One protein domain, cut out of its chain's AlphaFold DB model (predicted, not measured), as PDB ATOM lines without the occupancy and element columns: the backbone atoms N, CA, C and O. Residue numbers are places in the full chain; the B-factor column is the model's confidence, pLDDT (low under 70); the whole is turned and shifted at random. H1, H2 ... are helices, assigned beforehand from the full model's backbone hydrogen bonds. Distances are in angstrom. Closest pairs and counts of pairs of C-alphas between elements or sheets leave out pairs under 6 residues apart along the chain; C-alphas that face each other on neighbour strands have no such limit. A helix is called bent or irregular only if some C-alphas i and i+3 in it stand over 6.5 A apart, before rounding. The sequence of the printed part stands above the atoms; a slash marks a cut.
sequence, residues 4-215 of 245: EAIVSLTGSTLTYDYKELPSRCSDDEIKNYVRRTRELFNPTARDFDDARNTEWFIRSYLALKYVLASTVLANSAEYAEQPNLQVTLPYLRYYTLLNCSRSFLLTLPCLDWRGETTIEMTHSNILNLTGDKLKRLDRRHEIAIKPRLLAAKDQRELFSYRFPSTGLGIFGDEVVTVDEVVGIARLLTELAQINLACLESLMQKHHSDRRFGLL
ATOM      1  N   GLU A   4     114.950 120.339 110.079       92.00
ATOM      2  CA  GLU A   4     114.744 121.672 109.483       92.00
ATOM      3  C   GLU A   4     113.582 121.704 108.480       92.00
ATOM      4  O   GLU A   4     112.777 122.640 108.456       92.00
ATOM      5  N   ALA A   5     113.438 120.645 107.683       93.81
ATOM      6  CA  ALA A   5     112.335 120.527 106.741       93.81
ATOM      7  C   ALA A   5     110.993 120.325 107.469       93.81
ATOM      8  O   ALA A   5     109.985 120.888 107.043       93.81
ATOM      9  N   ILE A   6     110.970 119.597 108.594       95.06
ATOM     10  CA  ILE A   6     109.768 119.467 109.439       95.06
ATOM     11  C   ILE A   6     109.371 120.825 110.020       95.06
ATOM     12  O   ILE A   6     108.205 121.210 109.920       95.06
ATOM     13  N   VAL A   7     110.332 121.570 110.573       94.56
ATOM     14  CA  VAL A   7     110.107 122.928 111.093       94.56
ATOM     15  C   VAL A   7     109.484 123.813 110.016       94.56
ATOM     16  O   VAL A   7     108.434 124.417 110.250       94.56
ATOM     17  N   SER A   8     110.059 123.823 108.811       94.94
ATOM     18  CA  SER A   8     109.556 124.627 107.694       94.94
ATOM     19  C   SER A   8     108.093 124.314 107.347       94.94
ATOM     20  O   SER A   8     107.313 125.237 107.102       94.94
ATOM     21  N   LEU A   9     107.666 123.043 107.414       96.25
ATOM     22  CA  LEU A   9     106.265 122.661 107.180       96.25
ATOM     23  C   LEU A   9     105.300 123.288 108.195       96.25
ATOM     24  O   LEU A   9     104.165 123.626 107.844       96.25
ATOM     25  N   THR A  10     105.726 123.431 109.454       95.06
ATOM     26  CA  THR A  10     104.899 124.051 110.504       95.06
ATOM     27  C   THR A  10     104.742 125.554 110.308       95.06
ATOM     28  O   THR A  10     103.780 126.120 110.822       95.06
ATOM     29  N   GLY A  11     105.636 126.187 109.540       91.69
ATOM     30  CA  GLY A  11     105.711 127.634 109.363       91.69
ATOM     31  C   GLY A  11     106.257 128.381 110.584       91.69
ATOM     32  O   GLY A  11     106.069 129.594 110.659       91.69
ATOM     33  N   SER A  12     106.869 127.672 111.539       89.81
ATOM     34  CA  SER A  12     107.593 128.271 112.662       89.81
ATOM     35  C   SER A  12     108.963 128.784 112.211       89.81
ATOM     36  O   SER A  12     109.570 128.247 111.283       89.81
ATOM     37  N   THR A  13     109.446 129.828 112.880       85.44
ATOM     38  CA  THR A  13     110.798 130.383 112.720       85.44
ATOM     39  C   THR A  13     111.782 129.844 113.760       85.44
ATOM     40  O   THR A  13     112.961 130.193 113.726       85.44
ATOM     41  N   LEU A  14     111.304 129.016 114.692       87.12
ATOM     42  CA  LEU A  14     112.091 128.429 115.773       87.12
ATOM     43  C   LEU A  14     112.717 127.104 115.337       87.12
ATOM     44  O   LEU A  14     112.135 126.359 114.554       87.12
ATOM     45  N   THR A  15     113.890 126.787 115.880       86.38
ATOM     46  CA  THR A  15     114.605 125.547 115.562       86.38
ATOM     47  C   THR A  15     114.239 124.446 116.550       86.38
ATOM     48  O   THR A  15     114.392 124.613 117.759       86.38
ATOM     49  N   TYR A  16     113.817 123.298 116.023       88.56
ATOM     50  CA  TYR A  16     113.511 122.095 116.793       88.56
ATOM     51  C   TYR A  16     114.252 120.907 116.198       88.56
ATOM     52  O   TYR A  16     114.353 120.801 114.975       88.56
ATOM     53  N   ASP A  17     114.730 120.006 117.056       92.44
ATOM     54  CA  ASP A  17     115.301 118.736 116.619       92.44
ATOM     55  C   ASP A  17     114.316 117.592 116.865       92.44
ATOM     56  O   ASP A  17     113.899 117.344 117.999       92.44
ATOM     57  N   TYR A  18     113.926 116.917 115.787       94.94
ATOM     58  CA  TYR A  18     112.984 115.808 115.809       94.94
ATOM     59  C   TYR A  18     113.741 114.495 115.625       94.94
ATOM     60  O   TYR A  18     114.444 114.305 114.635       94.94
ATOM     61  N   LYS A  19     113.553 113.548 116.542       95.56
ATOM     62  CA  LYS A  19     114.217 112.242 116.515       95.56
ATOM     63  C   LYS A  19     113.259 111.113 116.154       95.56
ATOM     64  O   LYS A  19     113.595 110.266 115.325       95.56
ATOM     65  N   GLU A  20     112.077 111.066 116.762       96.62
ATOM     66  CA  GLU A  20     111.135 109.967 116.528       96.62
ATOM     67  C   GLU A  20     110.372 110.145 115.215       96.62
ATOM     68  O   GLU A  20     110.146 109.168 114.508       96.62
ATOM     69  N   LEU A  21     110.005 111.371 114.839       95.88
ATOM     70  CA  LEU A  21     109.279 111.626 113.597       95.88
ATOM     71  C   LEU A  21     110.078 111.220 112.345       95.88
ATOM     72  O   LEU A  21     109.550 110.409 111.584       95.88
ATOM     73  N   PRO A  22     111.334 111.671 112.122       94.75
ATOM     74  CA  PRO A  22     112.111 111.238 110.956       94.75
ATOM     75  C   PRO A  22     112.402 109.739 110.910       94.75
ATOM     76  O   PRO A  22     112.586 109.186 109.829       94.75
ATOM     77  N   SER A  23     112.493 109.088 112.074       94.56
ATOM     78  CA  SER A  23     112.855 107.671 112.166       94.56
ATOM     79  C   SER A  23     111.652 106.733 112.061       94.56
ATOM     80  O   SER A  23     111.795 105.607 111.586       94.56
ATOM     81  N   ARG A  24     110.460 107.175 112.481       94.88
ATOM     82  CA  ARG A  24     109.245 106.346 112.515       94.88
ATOM     83  C   ARG A  24     108.255 106.660 111.406       94.88
ATOM     84  O   ARG A  24     107.470 105.779 111.049       94.88
ATOM     85  N   CYS A  25     108.254 107.881 110.882       96.81
ATOM     86  CA  CYS A  25     107.273 108.350 109.912       96.81
ATOM     87  C   CYS A  25     107.921 108.603 108.548       96.81
ATOM     88  O   CYS A  25     109.031 109.116 108.435       96.81
ATOM     89  N   SER A  26     107.193 108.259 107.495       96.75
ATOM     90  CA  SER A  26     107.488 108.690 106.138       96.75
ATOM     91  C   SER A  26     107.275 110.196 105.992       96.75
ATOM     92  O   SER A  26     106.457 110.813 106.683       96.75
ATOM     93  N   ASP A  27     107.971 110.785 105.024       97.12
ATOM     94  CA  ASP A  27     107.854 112.210 104.724       97.12
ATOM     95  C   ASP A  27     106.406 112.617 104.405       97.12
ATOM     96  O   ASP A  27     105.965 113.701 104.791       97.12
ATOM     97  N   ASP A  28     105.650 111.741 103.740       97.25
ATOM     98  CA  ASP A  28     104.253 111.988 103.385       97.25
ATOM     99  C   ASP A  28     103.323 111.949 104.601       97.25
ATOM    100  O   ASP A  28     102.415 112.777 104.688       97.25
ATOM    101  N   GLU A  29     103.540 111.050 105.566       97.62
ATOM    102  CA  GLU A  29     102.783 111.048 106.828       97.62
ATOM    103  C   GLU A  29     102.982 112.365 107.580       97.62
ATOM    104  O   GLU A  29     102.005 112.987 108.003       97.62
ATOM    105  N   ILE A  30     104.229 112.835 107.681       98.19
ATOM    106  CA  ILE A  30     104.555 114.083 108.381       98.19
ATOM    107  C   ILE A  30     103.928 115.280 107.652       98.19
ATOM    108  O   ILE A  30     103.217 116.076 108.271       98.19
ATOM    109  N   LYS A  31     104.110 115.390 106.327       98.19
ATOM    110  CA  LYS A  31     103.502 116.461 105.513       98.19
ATOM    111  C   LYS A  31     101.982 116.475 105.639       98.19
ATOM    112  O   LYS A  31     101.386 117.536 105.828       98.19
ATOM    113  N   ASN A  32     101.342 115.309 105.554       98.12
ATOM    114  CA  ASN A  32      99.892 115.189 105.674       98.12
ATOM    115  C   ASN A  32      99.402 115.557 107.078       98.12
ATOM    116  O   ASN A  32      98.378 116.236 107.192       98.12
ATOM    117  N   TYR A  33     100.117 115.143 108.128       98.50
ATOM    118  CA  TYR A  33      99.794 115.501 109.505       98.50
ATOM    119  C   TYR A  33      99.850 117.015 109.704       98.50
ATOM    120  O   TYR A  33      98.856 117.608 110.118       98.50
ATOM    121  N   VAL A  34     100.969 117.647 109.332       98.38
ATOM    122  CA  VAL A  34     101.174 119.095 109.478       98.38
ATOM    123  C   VAL A  34     100.142 119.881 108.670       98.38
ATOM    124  O   VAL A  34      99.497 120.776 109.216       98.38
ATOM    125  N   ARG A  35      99.907 119.511 107.401       98.25
ATOM    126  CA  ARG A  35      98.891 120.159 106.554       98.25
ATOM    127  C   ARG A  35      97.513 120.119 107.218       98.25
ATOM    128  O   ARG A  35      96.900 121.165 107.402       98.25
ATOM    129  N   ARG A  36      97.056 118.931 107.636       98.00
ATOM    130  CA  ARG A  36      95.751 118.753 108.298       98.00
ATOM    131  C   ARG A  36      95.677 119.493 109.632       98.00
ATOM    132  O   ARG A  36      94.636 120.046 109.965       98.00
ATOM    133  N   THR A  37      96.756 119.501 110.414       98.44
ATOM    134  CA  THR A  37      96.832 120.259 111.672       98.44
ATOM    135  C   THR A  37      96.642 121.753 111.414       98.44
ATOM    136  O   THR A  37      95.797 122.369 112.058       98.44
ATOM    137  N   ARG A  38      97.339 122.325 110.424       98.00
ATOM    138  CA  ARG A  38      97.177 123.736 110.033       98.00
ATOM    139  C   ARG A  38      95.771 124.038 109.513       98.00
ATOM    140  O   ARG A  38      95.199 125.058 109.881       98.00
ATOM    141  N   GLU A  39      95.198 123.155 108.694       97.69
ATOM    142  CA  GLU A  39      93.814 123.279 108.207       97.69
ATOM    143  C   GLU A  39      92.808 123.348 109.365       97.69
ATOM    144  O   GLU A  39      91.934 124.211 109.361       97.69
ATOM    145  N   LEU A  40      92.968 122.488 110.376       97.62
ATOM    146  CA  LEU A  40      92.100 122.452 111.556       97.62
ATOM    147  C   LEU A  40      92.285 123.665 112.474       97.62
ATOM    148  O   LEU A  40      91.316 124.120 113.071       97.62
ATOM    149  N   PHE A  41      93.503 124.199 112.581       97.69
ATOM    150  CA  PHE A  41      93.772 125.404 113.367       97.69
ATOM    151  C   PHE A  41      93.350 126.699 112.678       97.69
ATOM    152  O   PHE A  41      93.115 127.694 113.355       97.69
ATOM    153  N   ASN A  42      93.268 126.728 111.347       96.44
ATOM    154  CA  ASN A  42      93.044 127.971 110.614       96.44
ATOM    155  C   ASN A  42      91.746 128.714 111.008       96.44
ATOM    156  O   ASN A  42      91.818 129.936 111.119       96.44
ATOM    157  N   PRO A  43      90.593 128.057 111.258       95.19
ATOM    158  CA  PRO A  43      89.415 128.730 111.809       95.19
ATOM    159  C   PRO A  43      89.681 129.320 113.198       95.19
ATOM    160  O   PRO A  43      89.456 130.507 113.405       95.19
ATOM    161  N   THR A  44      90.248 128.525 114.115       93.75
ATOM    162  CA  THR A  44      90.597 128.967 115.473       93.75
ATOM    163  C   THR A  44      91.510 130.188 115.452       93.75
ATOM    164  O   THR A  44      91.255 131.145 116.168       93.75
ATOM    165  N   ALA A  45      92.542 130.181 114.609       94.94
ATOM    166  CA  ALA A  45      93.503 131.273 114.513       94.94
ATOM    167  C   ALA A  45      92.929 132.535 113.847       94.94
ATOM    168  O   ALA A  45      93.401 133.630 114.129       94.94
ATOM    169  N   ARG A  46      91.930 132.428 112.961       94.25
ATOM    170  CA  ARG A  46      91.278 133.610 112.365       94.25
ATOM    171  C   ARG A  46      90.394 134.326 113.376       94.25
ATOM    172  O   ARG A  46      90.533 135.533 113.546       94.25
ATOM    173  N   ASP A  47      89.573 133.564 114.088       92.00
ATOM    174  CA  ASP A  47      88.606 134.080 115.060       92.00
ATOM    175  C   ASP A  47      89.195 134.106 116.482       92.00
ATOM    176  O   ASP A  47      88.504 133.847 117.465       92.00
ATOM    177  N   PHE A  48      90.501 134.367 116.592       93.25
ATOM    178  CA  PHE A  48      91.203 134.371 117.870       93.25
ATOM    179  C   PHE A  48      90.857 135.643 118.656       93.25
ATOM    180  O   PHE A  48      91.018 136.772 118.173       93.25
ATOM    181  N   ASP A  49      90.365 135.452 119.871       92.12
ATOM    182  CA  ASP A  49      89.997 136.475 120.843       92.12
ATOM    183  C   ASP A  49      90.601 136.140 122.217       92.12
ATOM    184  O   ASP A  49      91.344 135.166 122.356       92.12
ATOM    185  N   ASP A  50      90.306 136.947 123.236       91.25
ATOM    186  CA  ASP A  50      90.855 136.739 124.580       91.25
ATOM    187  C   ASP A  50      90.369 135.418 125.206       91.25
ATOM    188  O   ASP A  50      91.117 134.770 125.931       91.25
ATOM    189  N   ALA A  51      89.158 134.953 124.874       89.38
ATOM    190  CA  ALA A  51      88.649 133.667 125.351       89.38
ATOM    191  C   ALA A  51      89.439 132.490 124.764       89.38
ATOM    192  O   ALA A  51      89.847 131.576 125.486       89.38
ATOM    193  N   ARG A  52      89.699 132.519 123.452       91.25
ATOM    194  CA  ARG A  52      90.557 131.537 122.775       91.25
ATOM    195  C   ARG A  52      91.998 131.625 123.243       91.25
ATOM    196  O   ARG A  52      92.643 130.584 123.365       91.25
ATOM    197  N   ASN A  53      92.485 132.829 123.527       91.69
ATOM    198  CA  ASN A  53      93.804 133.016 124.102       91.69
ATOM    199  C   ASN A  53      93.905 132.345 125.474       91.69
ATOM    200  O   ASN A  53      94.803 131.533 125.663       91.69
ATOM    201  N   THR A  54      92.948 132.577 126.380       88.69
ATOM    202  CA  THR A  54      92.895 131.890 127.680       88.69
ATOM    203  C   THR A  54      92.834 130.370 127.524       88.69
ATOM    204  O   THR A  54      93.615 129.665 128.156       88.69
ATOM    205  N   GLU A  55      91.973 129.840 126.645       90.44
ATOM    206  CA  GLU A  55      91.915 128.394 126.372       90.44
ATOM    207  C   GLU A  55      93.292 127.844 125.973       90.44
ATOM    208  O   GLU A  55      93.803 126.899 126.581       90.44
ATOM    209  N   TRP A  56      93.898 128.408 124.927       92.88
ATOM    210  CA  TRP A  56      95.142 127.878 124.374       92.88
ATOM    211  C   TRP A  56      96.348 128.146 125.262       92.88
ATOM    212  O   TRP A  56      97.278 127.337 125.262       92.88
ATOM    213  N   PHE A  57      96.303 129.199 126.069       90.88
ATOM    214  CA  PHE A  57      97.256 129.436 127.136       90.88
ATOM    215  C   PHE A  57      97.227 128.286 128.154       90.88
ATOM    216  O   PHE A  57      98.250 127.635 128.363       90.88
ATOM    217  N   ILE A  58      96.051 127.950 128.701       88.88
ATOM    218  CA  ILE A  58      95.891 126.859 129.682       88.88
ATOM    219  C   ILE A  58      96.356 125.531 129.092       88.88
ATOM    220  O   ILE A  58      97.132 124.791 129.704       88.88
ATOM    221  N   ARG A  59      95.904 125.226 127.873       93.44
ATOM    222  CA  ARG A  59      96.253 123.984 127.178       93.44
ATOM    223  C   ARG A  59      97.760 123.863 126.960       93.44
ATOM    224  O   ARG A  59      98.314 122.792 127.206       93.44
ATOM    225  N   SER A  60      98.416 124.945 126.543       93.94
ATOM    226  CA  SER A  60      99.864 124.971 126.305       93.94
ATOM    227  C   SER A  60     100.657 124.880 127.608       93.94
ATOM    228  O   SER A  60     101.604 124.098 127.688       93.94
ATOM    229  N   TYR A  61     100.231 125.600 128.652       91.75
ATOM    230  CA  TYR A  61     100.836 125.542 129.983       91.75
ATOM    231  C   TYR A  61     100.794 124.121 130.557       91.75
ATOM    232  O   TYR A  61     101.826 123.558 130.929       91.75
ATOM    233  N   LEU A  62      99.615 123.492 130.564       91.50
ATOM    234  CA  LEU A  62      99.451 122.123 131.052       91.50
ATOM    235  C   LEU A  62     100.231 121.119 130.199       91.50
ATOM    236  O   LEU A  62     100.876 120.223 130.744       91.50
ATOM    237  N   ALA A  63     100.223 121.272 128.872       96.06
ATOM    238  CA  ALA A  63     100.999 120.417 127.982       96.06
ATOM    239  C   ALA A  63     102.501 120.471 128.299       96.06
ATOM    240  O   ALA A  63     103.137 119.415 128.367       96.06
ATOM    241  N   LEU A  64     103.051 121.665 128.548       95.06
ATOM    242  CA  LEU A  64     104.440 121.854 128.962       95.06
ATOM    243  C   LEU A  64     104.705 121.243 130.344       95.06
ATOM    244  O   LEU A  64     105.664 120.488 130.510       95.06
ATOM    245  N   LYS A  65     103.828 121.501 131.319       93.25
ATOM    246  CA  LYS A  65     103.923 120.933 132.672       93.25
ATOM    247  C   LYS A  65     103.990 119.406 132.637       93.25
ATOM    248  O   LYS A  65     104.829 118.806 133.310       93.25
ATOM    249  N   TYR A  66     103.156 118.765 131.820       96.38
ATOM    250  CA  TYR A  66     103.188 117.314 131.662       96.38
ATOM    251  C   TYR A  66     104.470 116.814 130.993       96.38
ATOM    252  O   TYR A  66     104.982 115.779 131.409       96.38
ATOM    253  N   VAL A  67     105.030 117.536 130.017       97.62
ATOM    254  CA  VAL A  67     106.326 117.178 129.406       97.62
ATOM    255  C   VAL A  67     107.462 117.260 130.427       97.62
ATOM    256  O   VAL A  67     108.287 116.347 130.503       97.62
ATOM    257  N   LEU A  68     107.483 118.301 131.262       96.69
ATOM    258  CA  LEU A  68     108.464 118.438 132.342       96.69
ATOM    259  C   LEU A  68     108.331 117.299 133.361       96.69
ATOM    260  O   LEU A  68     109.321 116.648 133.697       96.69
ATOM    261  N   ALA A  69     107.104 116.989 133.786       96.06
ATOM    262  CA  ALA A  69     106.840 115.868 134.684       96.06
ATOM    263  C   ALA A  69     107.279 114.525 134.070       96.06
ATOM    264  O   ALA A  69     107.953 113.738 134.732       96.06
ATOM    265  N   SER A  70     106.952 114.272 132.799       98.25
ATOM    266  CA  SER A  70     107.405 113.082 132.066       98.25
ATOM    267  C   SER A  70     108.919 112.980 131.994       98.25
ATOM    268  O   SER A  70     109.454 111.887 132.114       98.25
ATOM    269  N   THR A  71     109.619 114.103 131.831       97.31
ATOM    270  CA  THR A  71     111.084 114.123 131.780       97.31
ATOM    271  C   THR A  71     111.677 113.648 133.104       97.31
ATOM    272  O   THR A  71     112.560 112.792 133.115       97.31
ATOM    273  N   VAL A  72     111.162 114.137 134.236       97.94
ATOM    274  CA  VAL A  72     111.602 113.681 135.567       97.94
ATOM    275  C   VAL A  72     111.301 112.193 135.767       97.94
ATOM    276  O   VAL A  72     112.161 111.448 136.239       97.94
ATOM    277  N   LEU A  73     110.108 111.739 135.376       98.19
ATOM    278  CA  LEU A  73     109.686 110.343 135.521       98.19
ATOM    279  C   LEU A  73     110.498 109.383 134.638       98.19
ATOM    280  O   LEU A  73     110.886 108.321 135.118       98.19
ATOM    281  N   ALA A  74     110.793 109.762 133.393       97.56
ATOM    282  CA  ALA A  74     111.582 108.962 132.461       97.56
ATOM    283  C   ALA A  74     113.029 108.799 132.944       97.56
ATOM    284  O   ALA A  74     113.501 107.673 133.059       97.56
ATOM    285  N   ASN A  75     113.687 109.897 133.339       96.88
ATOM    286  CA  ASN A  75     115.035 109.840 133.921       96.88
ATOM    287  C   ASN A  75     115.055 109.017 135.217       96.88
ATOM    288  O   ASN A  75     115.979 108.248 135.471       96.88
ATOM    289  N   SER A  76     114.006 109.139 136.037       97.38
ATOM    290  CA  SER A  76     113.862 108.312 137.237       97.38
ATOM    291  C   SER A  76     113.688 106.833 136.889       97.38
ATOM    292  O   SER A  76     114.165 105.984 137.634       97.38
ATOM    293  N   ALA A  77     113.008 106.507 135.783       96.12
ATOM    294  CA  ALA A  77     112.825 105.133 135.321       96.12
ATOM    295  C   ALA A  77     114.143 104.536 134.815       96.12
ATOM    296  O   ALA A  77     114.477 103.422 135.208       96.12
ATOM    297  N   GLU A  78     114.900 105.289 134.012       94.94
ATOM    298  CA  GLU A  78     116.246 104.911 133.559       94.94
ATOM    299  C   GLU A  78     117.171 104.658 134.751       94.94
ATOM    300  O   GLU A  78     117.816 103.612 134.836       94.94
ATOM    301  N   TYR A  79     117.176 105.573 135.725       95.25
ATOM    302  CA  TYR A  79     117.945 105.378 136.946       95.25
ATOM    303  C   TYR A  79     117.460 104.161 137.731       95.25
ATOM    304  O   TYR A  79     118.290 103.381 138.160       95.25
ATOM    305  N   ALA A  80     116.148 103.970 137.916       93.06
ATOM    306  CA  ALA A  80     115.579 102.859 138.684       93.06
ATOM    307  C   ALA A  80     115.823 101.480 138.047       93.06
ATOM    308  O   ALA A  80     115.820 100.471 138.755       93.06
ATOM    309  N   GLU A  81     116.050 101.426 136.735       90.56
ATOM    310  CA  GLU A  81     116.367 100.194 136.018       90.56
ATOM    311  C   GLU A  81     117.765  99.668 136.380       90.56
ATOM    312  O   GLU A  81     117.923  98.467 136.597       90.56
ATOM    313  N   GLN A  82     118.751 100.554 136.572       88.50
ATOM    314  CA  GLN A  82     120.139 100.185 136.892       88.50
ATOM    315  C   GLN A  82     120.309  99.419 138.228       88.50
ATOM    316  O   GLN A  82     120.909  98.344 138.219       88.50
ATOM    317  N   PRO A  83     119.785  99.891 139.381       89.62
ATOM    318  CA  PRO A  83     119.798  99.165 140.646       89.62
ATOM    319  C   PRO A  83     118.647  98.152 140.760       89.62
ATOM    320  O   PRO A  83     118.420  97.620 141.846       89.62
ATOM    321  N   ASN A  84     117.911  97.880 139.674       84.12
ATOM    322  CA  ASN A  84     116.837  96.888 139.628       84.12
ATOM    323  C   ASN A  84     115.667  97.170 140.602       84.12
ATOM    324  O   ASN A  84     115.145  96.265 141.258       84.12
ATOM    325  N   LEU A  85     115.208  98.425 140.693       86.88
ATOM    326  CA  LEU A  85     114.053  98.826 141.515       86.88
ATOM    327  C   LEU A  85     112.718  98.477 140.829       86.88
ATOM    328  O   LEU A  85     111.915  99.341 140.469       86.88
ATOM    329  N   GLN A  86     112.466  97.174 140.685       81.88
ATOM    330  CA  GLN A  86     111.337  96.595 139.940       81.88
ATOM    331  C   GLN A  86     109.955  97.054 140.419       81.88
ATOM    332  O   GLN A  86     109.019  97.099 139.629       81.88
ATOM    333  N   VAL A  87     109.815  97.420 141.695       84.62
ATOM    334  CA  VAL A  87     108.544  97.911 142.251       84.62
ATOM    335  C   VAL A  87     108.144  99.285 141.712       84.62
ATOM    336  O   VAL A  87     106.957  99.572 141.559       84.62
ATOM    337  N   THR A  88     109.122 100.139 141.413       90.25
ATOM    338  CA  THR A  88     108.882 101.543 141.054       90.25
ATOM    339  C   THR A  88     108.731 101.716 139.544       90.25
ATOM    340  O   THR A  88     107.967 102.569 139.087       90.25
ATOM    341  N   LEU A  89     109.408 100.871 138.759       92.50
ATOM    342  CA  LEU A  89     109.426 100.934 137.295       92.50
ATOM    343  C   LEU A  89     108.032 100.997 136.643       92.50
ATOM    344  O   LEU A  89     107.843 101.874 135.799       92.50
ATOM    345  N   PRO A  90     107.035 100.167 137.023       93.81
ATOM    346  CA  PRO A  90     105.711 100.211 136.405       93.81
ATOM    347  C   PRO A  90     105.047 101.582 136.546       93.81
ATOM    348  O   PRO A  90     104.439 102.077 135.601       93.81
ATOM    349  N   TYR A  91     105.206 102.231 137.705       95.81
ATOM    350  CA  TYR A  91     104.640 103.553 137.965       95.81
ATOM    351  C   TYR A  91     105.317 104.630 137.123       95.81
ATOM    352  O   TYR A  91     104.628 105.415 136.472       95.81
ATOM    353  N   LEU A  92     106.652 104.657 137.107       97.31
ATOM    354  CA  LEU A  92     107.415 105.666 136.371       97.31
ATOM    355  C   LEU A  92     107.165 105.562 134.862       97.31
ATOM    356  O   LEU A  92     106.865 106.564 134.211       97.31
ATOM    357  N   ARG A  93     107.195 104.336 134.326       97.25
ATOM    358  CA  ARG A  93     106.907 104.036 132.916       97.25
ATOM    359  C   ARG A  93     105.499 104.483 132.530       97.25
ATOM    360  O   ARG A  93     105.317 105.242 131.579       97.25
ATOM    361  N   TYR A  94     104.506 104.075 133.318       98.12
ATOM    362  CA  TYR A  94     103.110 104.415 133.084       98.12
ATOM    363  C   TYR A  94     102.844 105.925 133.116       98.12
ATOM    364  O   TYR A  94     102.245 106.466 132.186       98.12
ATOM    365  N   TYR A  95     103.285 106.625 134.166       98.38
ATOM    366  CA  TYR A  95     102.994 108.053 134.306       98.38
ATOM    367  C   TYR A  95     103.758 108.914 133.295       98.38
ATOM    368  O   TYR A  95     103.230 109.946 132.888       98.38
ATOM    369  N   THR A  96     104.927 108.468 132.820       98.69
ATOM    370  CA  THR A  96     105.618 109.094 131.679       98.69
ATOM    371  C   THR A  96     104.733 109.068 130.428       98.69
ATOM    372  O   THR A  96     104.464 110.108 129.824       98.69
ATOM    373  N   LEU A  97     104.208 107.891 130.069       98.75
ATOM    374  CA  LEU A  97     103.326 107.736 128.907       98.75
ATOM    375  C   LEU A  97     102.015 108.508 129.064       98.75
ATOM    376  O   LEU A  97     101.571 109.167 128.122       98.75
ATOM    377  N   LEU A  98     101.400 108.462 130.248       98.62
ATOM    378  CA  LEU A  98     100.151 109.166 130.528       98.62
ATOM    379  C   LEU A  98     100.313 110.685 130.397       98.62
ATOM    380  O   LEU A  98      99.473 111.344 129.787       98.62
ATOM    381  N   ASN A  99     101.384 111.252 130.949       98.44
ATOM    382  CA  ASN A  99     101.624 112.690 130.901       98.44
ATOM    383  C   ASN A  99     101.945 113.160 129.472       98.44
ATOM    384  O   ASN A  99     101.351 114.131 129.003       98.44
ATOM    385  N   CYS A 100     102.772 112.430 128.718       98.75
ATOM    386  CA  CYS A 100     102.996 112.745 127.301       98.75
ATOM    387  C   CYS A 100     101.720 112.583 126.456       98.75
ATOM    388  O   CYS A 100     101.482 113.379 125.551       98.75
ATOM    389  N   SER A 101     100.855 111.620 126.790       98.75
ATOM    390  CA  SER A 101      99.527 111.471 126.177       98.75
ATOM    391  C   SER A 101      98.643 112.693 126.438       98.75
ATOM    392  O   SER A 101      98.044 113.229 125.508       98.75
ATOM    393  N   ARG A 102      98.601 113.196 127.681       98.12
ATOM    394  CA  ARG A 102      97.886 114.440 128.016       98.12
ATOM    395  C   ARG A 102      98.432 115.633 127.237       98.12
ATOM    396  O   ARG A 102      97.645 116.364 126.650       98.12
ATOM    397  N   SER A 103      99.754 115.794 127.184       98.44
ATOM    398  CA  SER A 103     100.402 116.870 126.423       98.44
ATOM    399  C   SER A 103     100.034 116.825 124.937       98.44
ATOM    400  O   SER A 103      99.569 117.815 124.369       98.44
ATOM    401  N   PHE A 104     100.124 115.646 124.317       98.69
ATOM    402  CA  PHE A 104      99.690 115.445 122.940       98.69
ATOM    403  C   PHE A 104      98.222 115.828 122.743       98.69
ATOM    404  O   PHE A 104      97.926 116.647 121.881       98.69
ATOM    405  N   LEU A 105      97.305 115.295 123.554       98.38
ATOM    406  CA  LEU A 105      95.875 115.579 123.418       98.38
ATOM    407  C   LEU A 105      95.556 117.066 123.605       98.38
ATOM    408  O   LEU A 105      94.838 117.641 122.785       98.38
ATOM    409  N   LEU A 106      96.122 117.699 124.634       97.25
ATOM    410  CA  LEU A 106      95.898 119.109 124.946       97.25
ATOM    411  C   LEU A 106      96.368 120.040 123.833       97.25
ATOM    412  O   LEU A 106      95.810 121.119 123.698       97.25
ATOM    413  N   THR A 107      97.290 119.626 122.972       98.25
ATOM    414  CA  THR A 107      97.726 120.448 121.834       98.25
ATOM    415  C   THR A 107      96.951 120.168 120.542       98.25
ATOM    416  O   THR A 107      97.120 120.888 119.564       98.25
ATOM    417  N   LEU A 108      96.061 119.165 120.487       97.50
ATOM    418  CA  LEU A 108      95.340 118.839 119.250       97.50
ATOM    419  C   LEU A 108      94.263 119.883 118.905       97.50
ATOM    420  O   LEU A 108      93.384 120.142 119.730       97.50
ATOM    421  N   PRO A 109      94.188 120.360 117.648       96.06
ATOM    422  CA  PRO A 109      93.128 121.283 117.228       96.06
ATOM    423  C   PRO A 109      91.739 120.629 117.192       96.06
ATOM    424  O   PRO A 109      90.723 121.297 117.299       96.06
ATOM    425  N   CYS A 110      91.684 119.303 117.041       93.88
ATOM    426  CA  CYS A 110      90.444 118.524 116.959       93.88
ATOM    427  C   CYS A 110      90.010 117.904 118.298       93.88
ATOM    428  O   CYS A 110      89.325 116.874 118.298       93.88
ATOM    429  N   LEU A 111      90.531 118.410 119.416       94.62
ATOM    430  CA  LEU A 111      90.046 118.060 120.744       94.62
ATOM    431  C   LEU A 111      89.108 119.173 121.208       94.62
ATOM    432  O   LEU A 111      89.539 120.320 121.318       94.62
ATOM    433  N   ASP A 112      87.854 118.818 121.483       89.31
ATOM    434  CA  ASP A 112      86.884 119.747 122.055       89.31
ATOM    435  C   ASP A 112      87.333 120.154 123.461       89.31
ATOM    436  O   ASP A 112      87.443 119.315 124.363       89.31
ATOM    437  N   TRP A 113      87.566 121.448 123.651       88.56
ATOM    438  CA  TRP A 113      87.802 122.014 124.968       88.56
ATOM    439  C   TRP A 113      86.479 122.194 125.713       88.56
ATOM    440  O   TRP A 113      85.552 122.830 125.216       88.56
ATOM    441  N   ARG A 114      86.392 121.610 126.909       87.38
ATOM    442  CA  ARG A 114      85.224 121.655 127.800       87.38
ATOM    443  C   ARG A 114      85.638 122.055 129.220       87.38
ATOM    444  O   ARG A 114      85.061 121.566 130.186       87.38
ATOM    445  N   GLY A 115      86.667 122.898 129.340       84.62
ATOM    446  CA  GLY A 115      87.206 123.335 130.628       84.62
ATOM    447  C   GLY A 115      87.743 122.172 131.467       84.62
ATOM    448  O   GLY A 115      88.406 121.273 130.947       84.62
ATOM    449  N   GLU A 116      87.407 122.173 132.759       81.44
ATOM    450  CA  GLU A 116      87.811 121.170 133.759       81.44
ATOM    451  C   GLU A 116      87.547 119.727 133.290       81.44
ATOM    452  O   GLU A 116      88.421 118.867 133.395       81.44
ATOM    453  N   THR A 117      86.421 119.469 132.616       85.31
ATOM    454  CA  THR A 117      86.080 118.127 132.110       85.31
ATOM    455  C   THR A 117      87.102 117.576 131.105       85.31
ATOM    456  O   THR A 117      87.297 116.361 131.019       85.31
ATOM    457  N   THR A 118      87.776 118.436 130.331       87.12
ATOM    458  CA  THR A 118      88.846 118.001 129.416       87.12
ATOM    459  C   THR A 118      90.100 117.568 130.183       87.12
ATOM    460  O   THR A 118      90.828 116.687 129.726       87.12
ATOM    461  N   ILE A 119      90.352 118.148 131.356       85.69
ATOM    462  CA  ILE A 119      91.522 117.854 132.193       85.69
ATOM    463  C   ILE A 119      91.275 116.618 133.063       85.69
ATOM    464  O   ILE A 119      92.157 115.767 133.203       85.69
ATOM    465  N   GLU A 120      90.052 116.466 133.565       86.50
ATOM    466  CA  GLU A 120      89.614 115.362 134.424       86.50
ATOM    467  C   GLU A 120      89.325 114.052 133.673       86.50
ATOM    468  O   GLU A 120      88.812 113.090 134.253       86.50
ATOM    469  N   MET A 121      89.663 113.966 132.380       90.88
ATOM    470  CA  MET A 121      89.523 112.719 131.629       90.88
ATOM    471  C   MET A 121      90.183 111.556 132.374       90.88
ATOM    472  O   MET A 121      91.337 111.625 132.814       90.88
ATOM    473  N   THR A 122      89.456 110.441 132.463       94.00
ATOM    474  CA  THR A 122      89.983 109.229 133.089       94.00
ATOM    475  C   THR A 122      91.245 108.764 132.369       94.00
ATOM    476  O   THR A 122      91.405 108.945 131.158       94.00
ATOM    477  N   HIS A 123      92.141 108.104 133.102       95.62
ATOM    478  CA  HIS A 123      93.366 107.557 132.526       95.62
ATOM    479  C   HIS A 123      93.090 106.658 131.311       95.62
ATOM    480  O   HIS A 123      93.715 106.821 130.266       95.62
ATOM    481  N   SER A 124      92.105 105.761 131.408       96.12
ATOM    482  CA  SER A 124      91.702 104.900 130.293       96.12
ATOM    483  C   SER A 124      91.225 105.704 129.082       96.12
ATOM    484  O   SER A 124      91.575 105.359 127.955       96.12
ATOM    485  N   ASN A 125      90.462 106.783 129.288       96.81
ATOM    486  CA  ASN A 125      89.999 107.634 128.191       96.81
ATOM    487  C   ASN A 125      91.167 108.368 127.524       96.81
ATOM    488  O   ASN A 125      91.232 108.390 126.298       96.81
ATOM    489  N   ILE A 126      92.118 108.894 128.304       98.12
ATOM    490  CA  ILE A 126      93.328 109.553 127.785       98.12
ATOM    491  C   ILE A 126      94.114 108.607 126.874       98.12
ATOM    492  O   ILE A 126      94.441 108.972 125.745       98.12
ATOM    493  N   LEU A 127      94.408 107.390 127.338       98.31
ATOM    494  CA  LEU A 127      95.233 106.443 126.581       98.31
ATOM    495  C   LEU A 127      94.525 105.958 125.313       98.31
ATOM    496  O   LEU A 127      95.136 105.910 124.245       98.31
ATOM    497  N   ASN A 128      93.224 105.659 125.404       97.94
ATOM    498  CA  ASN A 128      92.438 105.259 124.240       97.94
ATOM    499  C   ASN A 128      92.351 106.379 123.203       97.94
ATOM    500  O   ASN A 128      92.660 106.148 122.036       97.94
ATOM    501  N   LEU A 129      91.999 107.593 123.633       98.00
ATOM    502  CA  LEU A 129      91.886 108.743 122.744       98.00
ATOM    503  C   LEU A 129      93.236 109.102 122.114       98.00
ATOM    504  O   LEU A 129      93.286 109.463 120.943       98.00
ATOM    505  N   THR A 130      94.334 108.963 122.858       98.50
ATOM    506  CA  THR A 130      95.692 109.151 122.330       98.50
ATOM    507  C   THR A 130      95.972 108.173 121.199       98.50
ATOM    508  O   THR A 130      96.306 108.608 120.096       98.50
ATOM    509  N   GLY A 131      95.753 106.874 121.434       97.69
ATOM    510  CA  GLY A 131      95.862 105.842 120.402       97.69
ATOM    511  C   GLY A 131      95.019 106.166 119.166       97.69
ATOM    512  O   GLY A 131      95.536 106.205 118.051       97.69
ATOM    513  N   ASP A 132      93.748 106.514 119.368       97.88
ATOM    514  CA  ASP A 132      92.819 106.832 118.281       97.88
ATOM    515  C   ASP A 132      93.233 108.079 117.491       97.88
ATOM    516  O   ASP A 132      92.943 108.186 116.300       97.88
ATOM    517  N   LYS A 133      93.874 109.062 118.131       98.00
ATOM    518  CA  LYS A 133      94.330 110.296 117.473       98.00
ATOM    519  C   LYS A 133      95.666 110.113 116.749       98.00
ATOM    520  O   LYS A 133      95.942 110.900 115.840       98.00
ATOM    521  N   LEU A 134      96.440 109.064 117.043       97.94
ATOM    522  CA  LEU A 134      97.656 108.721 116.291       97.94
ATOM    523  C   LEU A 134      97.366 108.291 114.846       97.94
ATOM    524  O   LEU A 134      98.207 108.515 113.978       97.94
ATOM    525  N   LYS A 135      96.148 107.821 114.531       96.62
ATOM    526  CA  LYS A 135      95.733 107.535 113.141       96.62
ATOM    527  C   LYS A 135      95.776 108.749 112.207       96.62
ATOM    528  O   LYS A 135      95.668 108.604 110.993       96.62
ATOM    529  N   ARG A 136      95.887 109.964 112.764       96.06
ATOM    530  CA  ARG A 136      96.084 111.199 111.991       96.06
ATOM    531  C   ARG A 136      97.437 111.231 111.278       96.06
ATOM    532  O   ARG A 136      97.511 111.897 110.248       96.06
ATOM    533  N   LEU A 137      98.456 110.564 111.832       95.38
ATOM    534  CA  LEU A 137      99.702 110.260 111.127       95.38
ATOM    535  C   LEU A 137      99.429 109.141 110.121       95.38
ATOM    536  O   LEU A 137      99.416 109.387 108.922       95.38
ATOM    537  N   ASP A 138      99.130 107.952 110.646       95.94
ATOM    538  CA  ASP A 138      98.707 106.768 109.903       95.94
ATOM    539  C   ASP A 138      98.128 105.720 110.866       95.94
ATOM    540  O   ASP A 138      98.466 105.688 112.055       95.94
ATOM    541  N   ARG A 139      97.267 104.830 110.358       96.88
ATOM    542  CA  ARG A 139      96.636 103.763 111.150       96.88
ATOM    543  C   ARG A 139      97.657 102.821 111.802       96.88
ATOM    544  O   ARG A 139      97.385 102.295 112.882       96.88
ATOM    545  N   ARG A 140      98.837 102.619 111.209       97.00
ATOM    546  CA  ARG A 140      99.887 101.762 111.783       97.00
ATOM    547  C   ARG A 140     100.371 102.251 113.147       97.00
ATOM    548  O   ARG A 140     100.686 101.431 114.004       97.00
ATOM    549  N   HIS A 141     100.382 103.565 113.379       97.44
ATOM    550  CA  HIS A 141     100.818 104.137 114.652       97.44
ATOM    551  C   HIS A 141      99.811 103.873 115.773       97.44
ATOM    552  O   HIS A 141     100.218 103.561 116.888       97.44
ATOM    553  N   GLU A 142      98.509 103.921 115.480       97.31
ATOM    554  CA  GLU A 142      97.464 103.500 116.421       97.31
ATOM    555  C   GLU A 142      97.648 102.026 116.806       97.31
ATOM    556  O   GLU A 142      97.710 101.704 117.992       97.31
ATOM    557  N   ILE A 143      97.787 101.145 115.808       97.62
ATOM    558  CA  ILE A 143      97.928  99.694 116.012       97.62
ATOM    559  C   ILE A 143      99.184  99.365 116.827       97.62
ATOM    560  O   ILE A 143      99.134  98.497 117.691       97.62
ATOM    561  N   ALA A 144     100.294 100.060 116.574       96.81
ATOM    562  CA  ALA A 144     101.555  99.802 117.257       96.81
ATOM    563  C   ALA A 144     101.597 100.375 118.682       96.81
ATOM    564  O   ALA A 144     102.129  99.733 119.580       96.81
ATOM    565  N   ILE A 145     101.066 101.581 118.906       98.06
ATOM    566  CA  ILE A 145     101.293 102.321 120.159       98.06
ATOM    567  C   ILE A 145     100.155 102.118 121.161       98.06
ATOM    568  O   ILE A 145     100.414 101.986 122.357       98.06
ATOM    569  N   LYS A 146      98.894 102.056 120.710       98.12
ATOM    570  CA  LYS A 146      97.740 101.945 121.617       98.12
ATOM    571  C   LYS A 146      97.816 100.715 122.535       98.12
ATOM    572  O   LYS A 146      97.602 100.894 123.734       98.12
ATOM    573  N   PRO A 147      98.169  99.504 122.055       97.44
ATOM    574  CA  PRO A 147      98.316  98.347 122.937       97.44
ATOM    575  C   PRO A 147      99.388  98.553 124.008       97.44
ATOM    576  O   PRO A 147      99.190  98.152 125.148       97.44
ATOM    577  N   ARG A 148     100.484  99.245 123.681       97.94
ATOM    578  CA  ARG A 148     101.602  99.490 124.606       97.94
ATOM    579  C   ARG A 148     101.246 100.507 125.687       97.94
ATOM    580  O   ARG A 148     101.580 100.309 126.853       97.94
ATOM    581  N   LEU A 149     100.479 101.542 125.334       98.31
ATOM    582  CA  LEU A 149      99.892 102.472 126.306       98.31
ATOM    583  C   LEU A 149      99.012 101.735 127.330       98.31
ATOM    584  O   LEU A 149      99.114 101.983 128.532       98.31
ATOM    585  N   LEU A 150      98.164 100.816 126.857       97.25
ATOM    586  CA  LEU A 150      97.281 100.022 127.716       97.25
ATOM    587  C   LEU A 150      98.062  98.987 128.542       97.25
ATOM    588  O   LEU A 150      97.832  98.880 129.742       97.25
ATOM    589  N   ALA A 151      99.056  98.319 127.953       96.31
ATOM    590  CA  ALA A 151      99.920  97.377 128.660       96.31
ATOM    591  C   ALA A 151     100.684  98.046 129.816       96.31
ATOM    592  O   ALA A 151     100.765  97.487 130.909       96.31
ATOM    593  N   ALA A 152     101.188  99.272 129.627       96.81
ATOM    594  CA  ALA A 152     101.844 100.024 130.697       96.81
ATOM    595  C   ALA A 152     100.889 100.325 131.868       96.81
ATOM    596  O   ALA A 152     101.292 100.272 133.034       96.81
ATOM    597  N   LYS A 153      99.613 100.609 131.574       96.44
ATOM    598  CA  LYS A 153      98.571 100.780 132.597       96.44
ATOM    599  C   LYS A 153      98.350  99.483 133.373       96.44
ATOM    600  O   LYS A 153      98.361  99.513 134.602       96.44
ATOM    601  N   ASP A 154      98.195  98.368 132.670       93.81
ATOM    602  CA  ASP A 154      97.936  97.061 133.282       93.81
ATOM    603  C   ASP A 154      99.121  96.601 134.148       93.81
ATOM    604  O   ASP A 154      98.933  96.105 135.261       93.81
ATOM    605  N   GLN A 155     100.355  96.856 133.697       93.19
ATOM    606  CA  GLN A 155     101.581  96.617 134.465       93.19
ATOM    607  C   GLN A 155     101.605  97.429 135.764       93.19
ATOM    608  O   GLN A 155     101.884  96.881 136.831       93.19
ATOM    609  N   ARG A 156     101.257  98.721 135.707       94.69
ATOM    610  CA  ARG A 156     101.146  99.572 136.901       94.69
ATOM    611  C   ARG A 156     100.053  99.080 137.847       94.69
ATOM    612  O   ARG A 156     100.291  99.001 139.049       94.69
ATOM    613  N   GLU A 157      98.871  98.742 137.335       92.75
ATOM    614  CA  GLU A 157      97.749  98.258 138.152       92.75
ATOM    615  C   GLU A 157      98.064  96.932 138.843       92.75
ATOM    616  O   GLU A 157      97.785  96.783 140.034       92.75
ATOM    617  N   LEU A 158      98.722  95.991 138.159       88.50
ATOM    618  CA  LEU A 158      99.124  94.729 138.778       88.50
ATOM    619  C   LEU A 158     100.010  94.961 140.014       88.50
ATOM    620  O   LEU A 158      99.814  94.316 141.048       88.50
ATOM    621  N   PHE A 159     100.929  95.923 139.939       85.50
ATOM    622  CA  PHE A 159     101.798  96.318 141.051       85.50
ATOM    623  C   PHE A 159     101.110  97.196 142.106       85.50
ATOM    624  O   PHE A 159     101.645  97.352 143.200       85.50
ATOM    625  N   SER A 160      99.928  97.747 141.824       83.69
ATOM    626  CA  SER A 160      99.092  98.409 142.833       83.69
ATOM    627  C   SER A 160      98.241  97.421 143.633       83.69
ATOM    628  O   SER A 160      97.950  97.687 144.794       83.69
ATOM    629  N   TYR A 161      97.831  96.298 143.031       84.06
ATOM    630  CA  TYR A 161      96.814  95.423 143.628       84.06
ATOM    631  C   TYR A 161      97.299  94.030 144.027       84.06
ATOM    632  O   TYR A 161      96.765  93.459 144.974       84.06
ATOM    633  N   ARG A 162      98.243  93.440 143.285       81.62
ATOM    634  CA  ARG A 162      98.612  92.021 143.450       81.62
ATOM    635  C   ARG A 162     100.087  91.785 143.724       81.62
ATOM    636  O   ARG A 162     100.400  90.778 144.343       81.62
ATOM    637  N   PHE A 163     100.955  92.690 143.277       81.56
ATOM    638  CA  PHE A 163     102.385  92.699 143.598       81.56
ATOM    639  C   PHE A 163     103.069  91.328 143.388       81.56
ATOM    640  O   PHE A 163     103.414  90.637 144.348       81.56
ATOM    641  N   PRO A 164     103.221  90.878 142.129       82.31
ATOM    642  CA  PRO A 164     103.736  89.544 141.832       82.31
ATOM    643  C   PRO A 164     105.180  89.378 142.320       82.31
ATOM    644  O   PRO A 164     106.030  90.238 142.092       82.31
ATOM    645  N   SER A 165     105.486  88.230 142.927       81.81
ATOM    646  CA  SER A 165     106.844  87.896 143.385       81.81
ATOM    647  C   SER A 165     107.854  87.754 142.240       81.81
ATOM    648  O   SER A 165     109.046  87.951 142.447       81.81
ATOM    649  N   THR A 166     107.386  87.458 141.025       82.12
ATOM    650  CA  THR A 166     108.193  87.421 139.794       82.12
ATOM    651  C   THR A 166     108.421  88.805 139.176       82.12
ATOM    652  O   THR A 166     109.059  88.920 138.127       82.12
ATOM    653  N   GLY A 167     107.904  89.867 139.802       83.75
ATOM    654  CA  GLY A 167     107.995  91.228 139.294       83.75
ATOM    655  C   GLY A 167     107.342  91.375 137.916       83.75
ATOM    656  O   GLY A 167     106.276  90.820 137.649       83.75
ATOM    657  N   LEU A 168     107.987  92.132 137.025       84.00
ATOM    658  CA  LEU A 168     107.500  92.348 135.660       84.00
ATOM    659  C   LEU A 168     107.665  91.121 134.750       84.00
ATOM    660  O   LEU A 168     107.023  91.060 133.706       84.00
ATOM    661  N   GLY A 169     108.447  90.113 135.153       82.38
ATOM    662  CA  GLY A 169     108.669  88.905 134.351       82.38
ATOM    663  C   GLY A 169     107.392  88.111 134.051       82.38
ATOM    664  O   GLY A 169     107.350  87.372 133.074       82.38
ATOM    665  N   ILE A 170     106.324  88.304 134.837       85.62
ATOM    666  CA  ILE A 170     105.006  87.698 134.587       85.62
ATOM    667  C   ILE A 170     104.386  88.112 133.243       85.62
ATOM    668  O   ILE A 170     103.545  87.389 132.719       85.62
ATOM    669  N   PHE A 171     104.796  89.254 132.686       86.12
ATOM    670  CA  PHE A 171     104.299  89.746 131.402       86.12
ATOM    671  C   PHE A 171     105.088  89.204 130.200       86.12
ATOM    672  O   PHE A 171     104.638  89.377 129.073       86.12
ATOM    673  N   GLY A 172     106.231  88.539 130.409       88.19
ATOM    674  CA  GLY A 172     107.054  88.008 129.317       88.19
ATOM    675  C   GLY A 172     107.388  89.071 128.266       88.19
ATOM    676  O   GLY A 172     107.846  90.162 128.607       88.19
ATOM    677  N   ASP A 173     107.105  88.774 126.999       86.75
ATOM    678  CA  ASP A 173     107.369  89.673 125.866       86.75
ATOM    679  C   ASP A 173     106.474  90.930 125.853       86.75
ATOM    680  O   ASP A 173     106.753  91.892 125.141       86.75
ATOM    681  N   GLU A 174     105.419  90.972 126.672       90.25
ATOM    682  CA  GLU A 174     104.516  92.124 126.762       90.25
ATOM    683  C   GLU A 174     105.037  93.230 127.691       90.25
ATOM    684  O   GLU A 174     104.433  94.305 127.758       90.25
ATOM    685  N   VAL A 175     106.161  93.025 128.393       92.75
ATOM    686  CA  VAL A 175     106.772  94.062 129.243       92.75
ATOM    687  C   VAL A 175     107.035  95.323 128.422       92.75
ATOM    688  O   VAL A 175     107.676  95.275 127.374       92.75
ATOM    689  N   VAL A 176     106.557  96.474 128.906       95.69
ATOM    690  CA  VAL A 176     106.875  97.772 128.298       95.69
ATOM    691  C   VAL A 176     108.187  98.242 128.912       95.69
ATOM    692  O   VAL A 176     108.259  98.473 130.122       95.69
ATOM    693  N   THR A 177     109.245  98.320 128.106       95.25
ATOM    694  CA  THR A 177     110.601  98.670 128.560       95.25
ATOM    695  C   THR A 177     110.774 100.181 128.714       95.25
ATOM    696  O   THR A 177     109.962 100.959 128.210       95.25
ATOM    697  N   VAL A 178     111.828 100.621 129.417       96.06
ATOM    698  CA  VAL A 178     112.131 102.059 129.545       96.06
ATOM    699  C   VAL A 178     112.414 102.682 128.177       96.06
ATOM    700  O   VAL A 178     111.813 103.704 127.854       96.06
ATOM    701  N   ASP A 179     113.223 102.032 127.338       96.31
ATOM    702  CA  ASP A 179     113.519 102.504 125.978       96.31
ATOM    703  C   ASP A 179     112.258 102.689 125.130       96.31
ATOM    704  O   ASP A 179     112.102 103.689 124.422       96.31
ATOM    705  N   GLU A 180     111.321 101.741 125.220       97.50
ATOM    706  CA  GLU A 180     110.060 101.837 124.497       97.50
ATOM    707  C   GLU A 180     109.203 102.996 125.016       97.50
ATOM    708  O   GLU A 180     108.664 103.770 124.217       97.50
ATOM    709  N   VAL A 181     109.129 103.167 126.344       98.06
ATOM    710  CA  VAL A 181     108.458 104.315 126.965       98.06
ATOM    711  C   VAL A 181     109.053 105.625 126.472       98.06
ATOM    712  O   VAL A 181     108.299 106.501 126.053       98.06
ATOM    713  N   VAL A 182     110.380 105.763 126.490       98.19
ATOM    714  CA  VAL A 182     111.076 106.980 126.054       98.19
ATOM    715  C   VAL A 182     110.798 107.261 124.578       98.19
ATOM    716  O   VAL A 182     110.501 108.403 124.225       98.19
ATOM    717  N   GLY A 183     110.828 106.241 123.718       98.25
ATOM    718  CA  GLY A 183     110.525 106.392 122.294       98.25
ATOM    719  C   GLY A 183     109.079 106.832 122.029       98.25
ATOM    720  O   GLY A 183     108.841 107.752 121.249       98.25
ATOM    721  N   ILE A 184     108.097 106.224 122.701       98.56
ATOM    722  CA  ILE A 184     106.685 106.622 122.562       98.56
ATOM    723  C   ILE A 184     106.461 108.028 123.134       98.56
ATOM    724  O   ILE A 184     105.821 108.859 122.491       98.56
ATOM    725  N   ALA A 185     106.996 108.307 124.324       98.56
ATOM    726  CA  ALA A 185     106.877 109.601 124.985       98.56
ATOM    727  C   ALA A 185     107.457 110.726 124.118       98.56
ATOM    728  O   ALA A 185     106.791 111.741 123.918       98.56
ATOM    729  N   ARG A 186     108.646 110.513 123.540       98.19
ATOM    730  CA  ARG A 186     109.290 111.480 122.649       98.19
ATOM    731  C   ARG A 186     108.452 111.731 121.396       98.19
ATOM    732  O   ARG A 186     108.219 112.890 121.076       98.19
ATOM    733  N   LEU A 187     107.906 110.694 120.751       98.62
ATOM    734  CA  LEU A 187     107.016 110.869 119.595       98.62
ATOM    735  C   LEU A 187     105.784 111.721 119.941       98.62
ATOM    736  O   LEU A 187     105.425 112.627 119.192       98.62
ATOM    737  N   LEU A 188     105.134 111.447 121.075       98.75
ATOM    738  CA  LEU A 188     103.962 112.209 121.520       98.75
ATOM    739  C   LEU A 188     104.308 113.680 121.796       98.75
ATOM    740  O   LEU A 188     103.543 114.567 121.415       98.75
ATOM    741  N   THR A 189     105.465 113.946 122.402       98.38
ATOM    742  CA  THR A 189     105.960 115.306 122.651       98.38
ATOM    743  C   THR A 189     106.341 116.028 121.358       98.38
ATOM    744  O   THR A 189     106.000 117.196 121.196       98.38
ATOM    745  N   GLU A 190     106.971 115.351 120.398       98.38
ATOM    746  CA  GLU A 190     107.282 115.920 119.080       98.38
ATOM    747  C   GLU A 190     106.011 116.302 118.309       98.38
ATOM    748  O   GLU A 190     105.939 117.368 117.695       98.38
ATOM    749  N   LEU A 191     104.964 115.475 118.388       98.62
ATOM    750  CA  LEU A 191     103.656 115.802 117.821       98.62
ATOM    751  C   LEU A 191     102.991 116.977 118.539       98.62
ATOM    752  O   LEU A 191     102.383 117.824 117.880       98.62
ATOM    753  N   ALA A 192     103.112 117.048 119.867       98.44
ATOM    754  CA  ALA A 192     102.618 118.184 120.636       98.44
ATOM    755  C   ALA A 192     103.315 119.488 120.216       98.44
ATOM    756  O   ALA A 192     102.650 120.497 119.971       98.44
ATOM    757  N   GLN A 193     104.634 119.429 120.024       97.69
ATOM    758  CA  GLN A 193     105.440 120.538 119.527       97.69
ATOM    759  C   GLN A 193     105.007 120.977 118.122       97.69
ATOM    760  O   GLN A 193     104.810 122.166 117.887       97.69
ATOM    761  N   ILE A 194     104.797 120.035 117.191       98.06
ATOM    762  CA  ILE A 194     104.279 120.350 115.849       98.06
ATOM    763  C   ILE A 194     102.933 121.069 115.927       98.06
ATOM    764  O   ILE A 194     102.706 122.028 115.187       98.06
ATOM    765  N   ASN A 195     102.028 120.605 116.791       98.44
ATOM    766  CA  ASN A 195     100.708 121.206 116.915       98.44
ATOM    767  C   ASN A 195     100.794 122.667 117.373       98.44
ATOM    768  O   ASN A 195     100.183 123.531 116.741       98.44
ATOM    769  N   LEU A 196     101.580 122.949 118.415       97.38
ATOM    770  CA  LEU A 196     101.765 124.310 118.922       97.38
ATOM    771  C   LEU A 196     102.491 125.207 117.914       97.38
ATOM    772  O   LEU A 196     102.047 126.327 117.685       97.38
ATOM    773  N   ALA A 197     103.517 124.697 117.228       97.44
ATOM    774  CA  ALA A 197     104.213 125.429 116.168       97.44
ATOM    775  C   ALA A 197     103.274 125.812 115.006       97.44
ATOM    776  O   ALA A 197     103.357 126.914 114.461       97.44
ATOM    777  N   CYS A 198     102.335 124.928 114.643       97.75
ATOM    778  CA  CYS A 198     101.316 125.235 113.637       97.75
ATOM    779  C   CYS A 198     100.369 126.352 114.093       97.75
ATOM    780  O   CYS A 198     100.038 127.223 113.286       97.75
ATOM    781  N   LEU A 199      99.922 126.319 115.354       96.62
ATOM    782  CA  LEU A 199      99.067 127.361 115.921       96.62
ATOM    783  C   LEU A 199      99.808 128.700 115.979       96.62
ATOM    784  O   LEU A 199      99.298 129.687 115.459       96.62
ATOM    785  N   GLU A 200     101.022 128.721 116.528       94.50
ATOM    786  CA  GLU A 200     101.867 129.915 116.637       94.50
ATOM    787  C   GLU A 200     102.094 130.574 115.269       94.50
ATOM    788  O   GLU A 200     101.853 131.768 115.101       94.50
ATOM    789  N   SER A 201     102.469 129.788 114.254       95.38
ATOM    790  CA  SER A 201     102.658 130.275 112.881       95.38
ATOM    791  C   SER A 201     101.390 130.920 112.305       95.38
ATOM    792  O   SER A 201     101.445 131.950 111.629       95.38
ATOM    793  N   LEU A 202     100.220 130.324 112.559       95.69
ATOM    794  CA  LEU A 202      98.943 130.871 112.100       95.69
ATOM    795  C   LEU A 202      98.540 132.125 112.884       95.69
ATOM    796  O   LEU A 202      97.985 133.047 112.288       95.69
ATOM    797  N   MET A 203      98.856 132.181 114.177       94.00
ATOM    798  CA  MET A 203      98.649 133.362 115.011       94.00
ATOM    799  C   MET A 203      99.492 134.538 114.532       94.00
ATOM    800  O   MET A 203      98.945 135.609 114.293       94.00
ATOM    801  N   GLN A 204     100.784 134.326 114.283       91.88
ATOM    802  CA  GLN A 204     101.663 135.352 113.718       91.88
ATOM    803  C   GLN A 204     101.171 135.837 112.347       91.88
ATOM    804  O   GLN A 204     101.256 137.022 112.039       91.88
ATOM    805  N   LYS A 205     100.615 134.936 111.527       93.56
ATOM    806  CA  LYS A 205     100.068 135.278 110.207       93.56
ATOM    807  C   LYS A 205      98.815 136.158 110.273       93.56
ATOM    808  O   LYS A 205      98.665 137.035 109.426       93.56
ATOM    809  N   HIS A 206      97.884 135.872 111.184       93.69
ATOM    810  CA  HIS A 206      96.580 136.556 111.239       93.69
ATOM    811  C   HIS A 206      96.552 137.733 112.221       93.69
ATOM    812  O   HIS A 206      95.745 138.641 112.045       93.69
ATOM    813  N   HIS A 207      97.428 137.731 113.229       92.38
ATOM    814  CA  HIS A 207      97.393 138.647 114.374       92.38
ATOM    815  C   HIS A 207      98.794 139.159 114.764       92.38
ATOM    816  O   HIS A 207      99.094 139.258 115.950       92.38
ATOM    817  N   SER A 208      99.654 139.493 113.791       86.19
ATOM    818  CA  SER A 208     101.064 139.891 114.019       86.19
ATOM    819  C   SER A 208     101.270 140.987 115.070       86.19
ATOM    820  O   SER A 208     102.254 140.954 115.801       86.19
ATOM    821  N   ASP A 209     100.334 141.934 115.158       86.25
ATOM    822  CA  ASP A 209     100.443 143.123 116.013       86.25
ATOM    823  C   ASP A 209      99.443 143.128 117.180       86.25
ATOM    824  O   ASP A 209      99.362 144.098 117.941       86.25
ATOM    825  N   ARG A 210      98.645 142.062 117.331       84.19
ATOM    826  CA  ARG A 210      97.596 142.002 118.351       84.19
ATOM    827  C   ARG A 210      98.146 141.423 119.647       84.19
ATOM    828  O   ARG A 210      98.761 140.363 119.664       84.19
ATOM    829  N   ARG A 211      97.860 142.110 120.750       84.25
ATOM    830  CA  ARG A 211      98.046 141.580 122.101       84.25
ATOM    831  C   ARG A 211      96.715 141.038 122.592       84.25
ATOM    832  O   ARG A 211      95.701 141.722 122.465       84.25
ATOM    833  N   PHE A 212      96.743 139.827 123.123       86.81
ATOM    834  CA  PHE A 212      95.584 139.181 123.716       86.81
ATOM    835  C   PHE A 212      95.676 139.275 125.231       86.81
ATOM    836  O   PHE A 212      96.762 139.138 125.796       86.81
ATOM    837  N   GLY A 213      94.541 139.533 125.866       85.50
ATOM    838  CA  GLY A 213      94.406 139.411 127.309       85.50
ATOM    839  C   GLY A 213      94.173 137.961 127.720       85.50
ATOM    840  O   GLY A 213      93.910 137.087 126.888       85.50
ATOM    841  N   LEU A 214      94.245 137.718 129.024       83.62
ATOM    842  CA  LEU A 214      93.683 136.526 129.639       83.62
ATOM    843  C   LEU A 214      92.374 136.931 130.318       83.62
ATOM    844  O   LEU A 214      92.344 137.871 131.112       83.62
ATOM    845  N   LEU A 215      91.286 136.242 129.972       82.19
ATOM    846  CA  LEU A 215      90.067 136.245 130.779       82.19
ATOM    847  C   LEU A 215      90.343 135.643 132.163       82.19
ATOM    848  O   LEU A 215      91.335 134.935 132.333       82.19
TER     849      LEU A 215
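AT A GLANCE: This is residues 4 to 215 of the 245 residues of an uncharacterized protein of Rhizobium oryzae (UniProt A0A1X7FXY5). Three long helices, H4, H5 and H10, run lengthwise as a bundle, with H4 pointing against the other two. H1, H2 and H3 pack on H10, the helical hairpin of H7 and H8 packs on H5, and H9 lies toward one end of the long axis. The printed part has 212 residues with ten named helices, H1 to H10 in order along the chain, and no named strand, and its class is all helix. It is compact, with a radius of gyration of the C-alphas of 18.2 A, and elongated in outline, with spans of 61 by 38 by 28 A.

HOW THE PARTS SIT: H1, residues 4 to 10, touches residues 194 to 201 of H10, residues 178 to 206, at a steep tilt of 56 degrees; their closest C-alphas are those of Thr 10 and Cys 198, 4.9 A apart. H10 is the hub, touching five helices. H2, residues 20 to 24, touches residues 183 to 190 of H10, with the C-alphas of Glu 20 and Leu 187 closest at 5.2 A. H3, residues 27 to 46, has a kink of 31 degrees near residue 40 and touches residues 194 to 206 of H10 at a steep tilt of 45 degrees, closest at the C-alphas of Ala 45 and Met 203, 5.6 A apart. H4, residues 50 to 81, and H5, residues 89 to 107, form a helical hairpin at a shallow tilt of 20 degrees, opposite ways; their closest C-alphas are those of Ala 63 and Ser 103, 3.9 A apart. H5 touches H10 at a shallow tilt of 16 degrees, the same way, with the C-alphas of Phe 104 and Ala 192 closest at 4.6 A. H4 touches H10 at a shallow tilt of 20 degrees, opposite ways, closest at the C-alphas of Glu 78 and Val 178, 6.4 A apart. H4, H5 and H10 form a bundle, three helices that touch at shallow tilts. H6, residues 116 to 119, touches no helix but is near H5. H7, residues 123 to 134, and H8, residues 139 to 161, form a helical hairpin at a shallow tilt of 15 degrees, with the C-alphas of Gly 131 and Lys 146 closest at 4.5 A. Residues 149 to 159 of H8 touch H5 at a steep tilt of 44 degrees, closest at the C-alphas of Pro 90 and Arg 156, 4.6 A apart. H9, residues 167 to 174, forms a helical hairpin with H8, and the two only just touch, with 3 pairs of C-alphas within 8 A; the closest are those of Ala 151 and Glu 174, 7.2 A apart. Every O i to N i+4 pair is within hydrogen-bond range in H1, H2, H4, H5, H7 and H10; the counts are 14 of 16 in H3, 17 of 19 in H8 and 0 of 4 in H9, where 3 of 5 O i to N i+3 pairs are within range, and H6 is too short for an O i to N i+4 pair.

IN THESE COORDINATES: H1 begins at C-alpha 4, (114.744, 121.672, 109.483). H3 measures 28.1 A from first to last C-alpha, H5 27.5 A and H8 33.5 A. H4, the longest helix by residues, runs 46.0 A from C-alpha 50 at (90.855, 136.739, 124.580). H10 runs 42.0 A and ends at C-alpha 206, (96.580, 136.556, 111.239). H3 and H8 are only just irregular, with C-alphas 40 and 43 at 6.8 A and 144 and 147 at 6.7 A; H9 is irregular, with C-alphas 170 and 173 at 9.2 A.

THE WHOLE: The two C-alphas farthest apart are those of Ser 165 and Asp 209, at 62.0 A. The printed part has no cut and no long link. The mean pLDDT of the printed part is 93.7, and no printed residue is under 70.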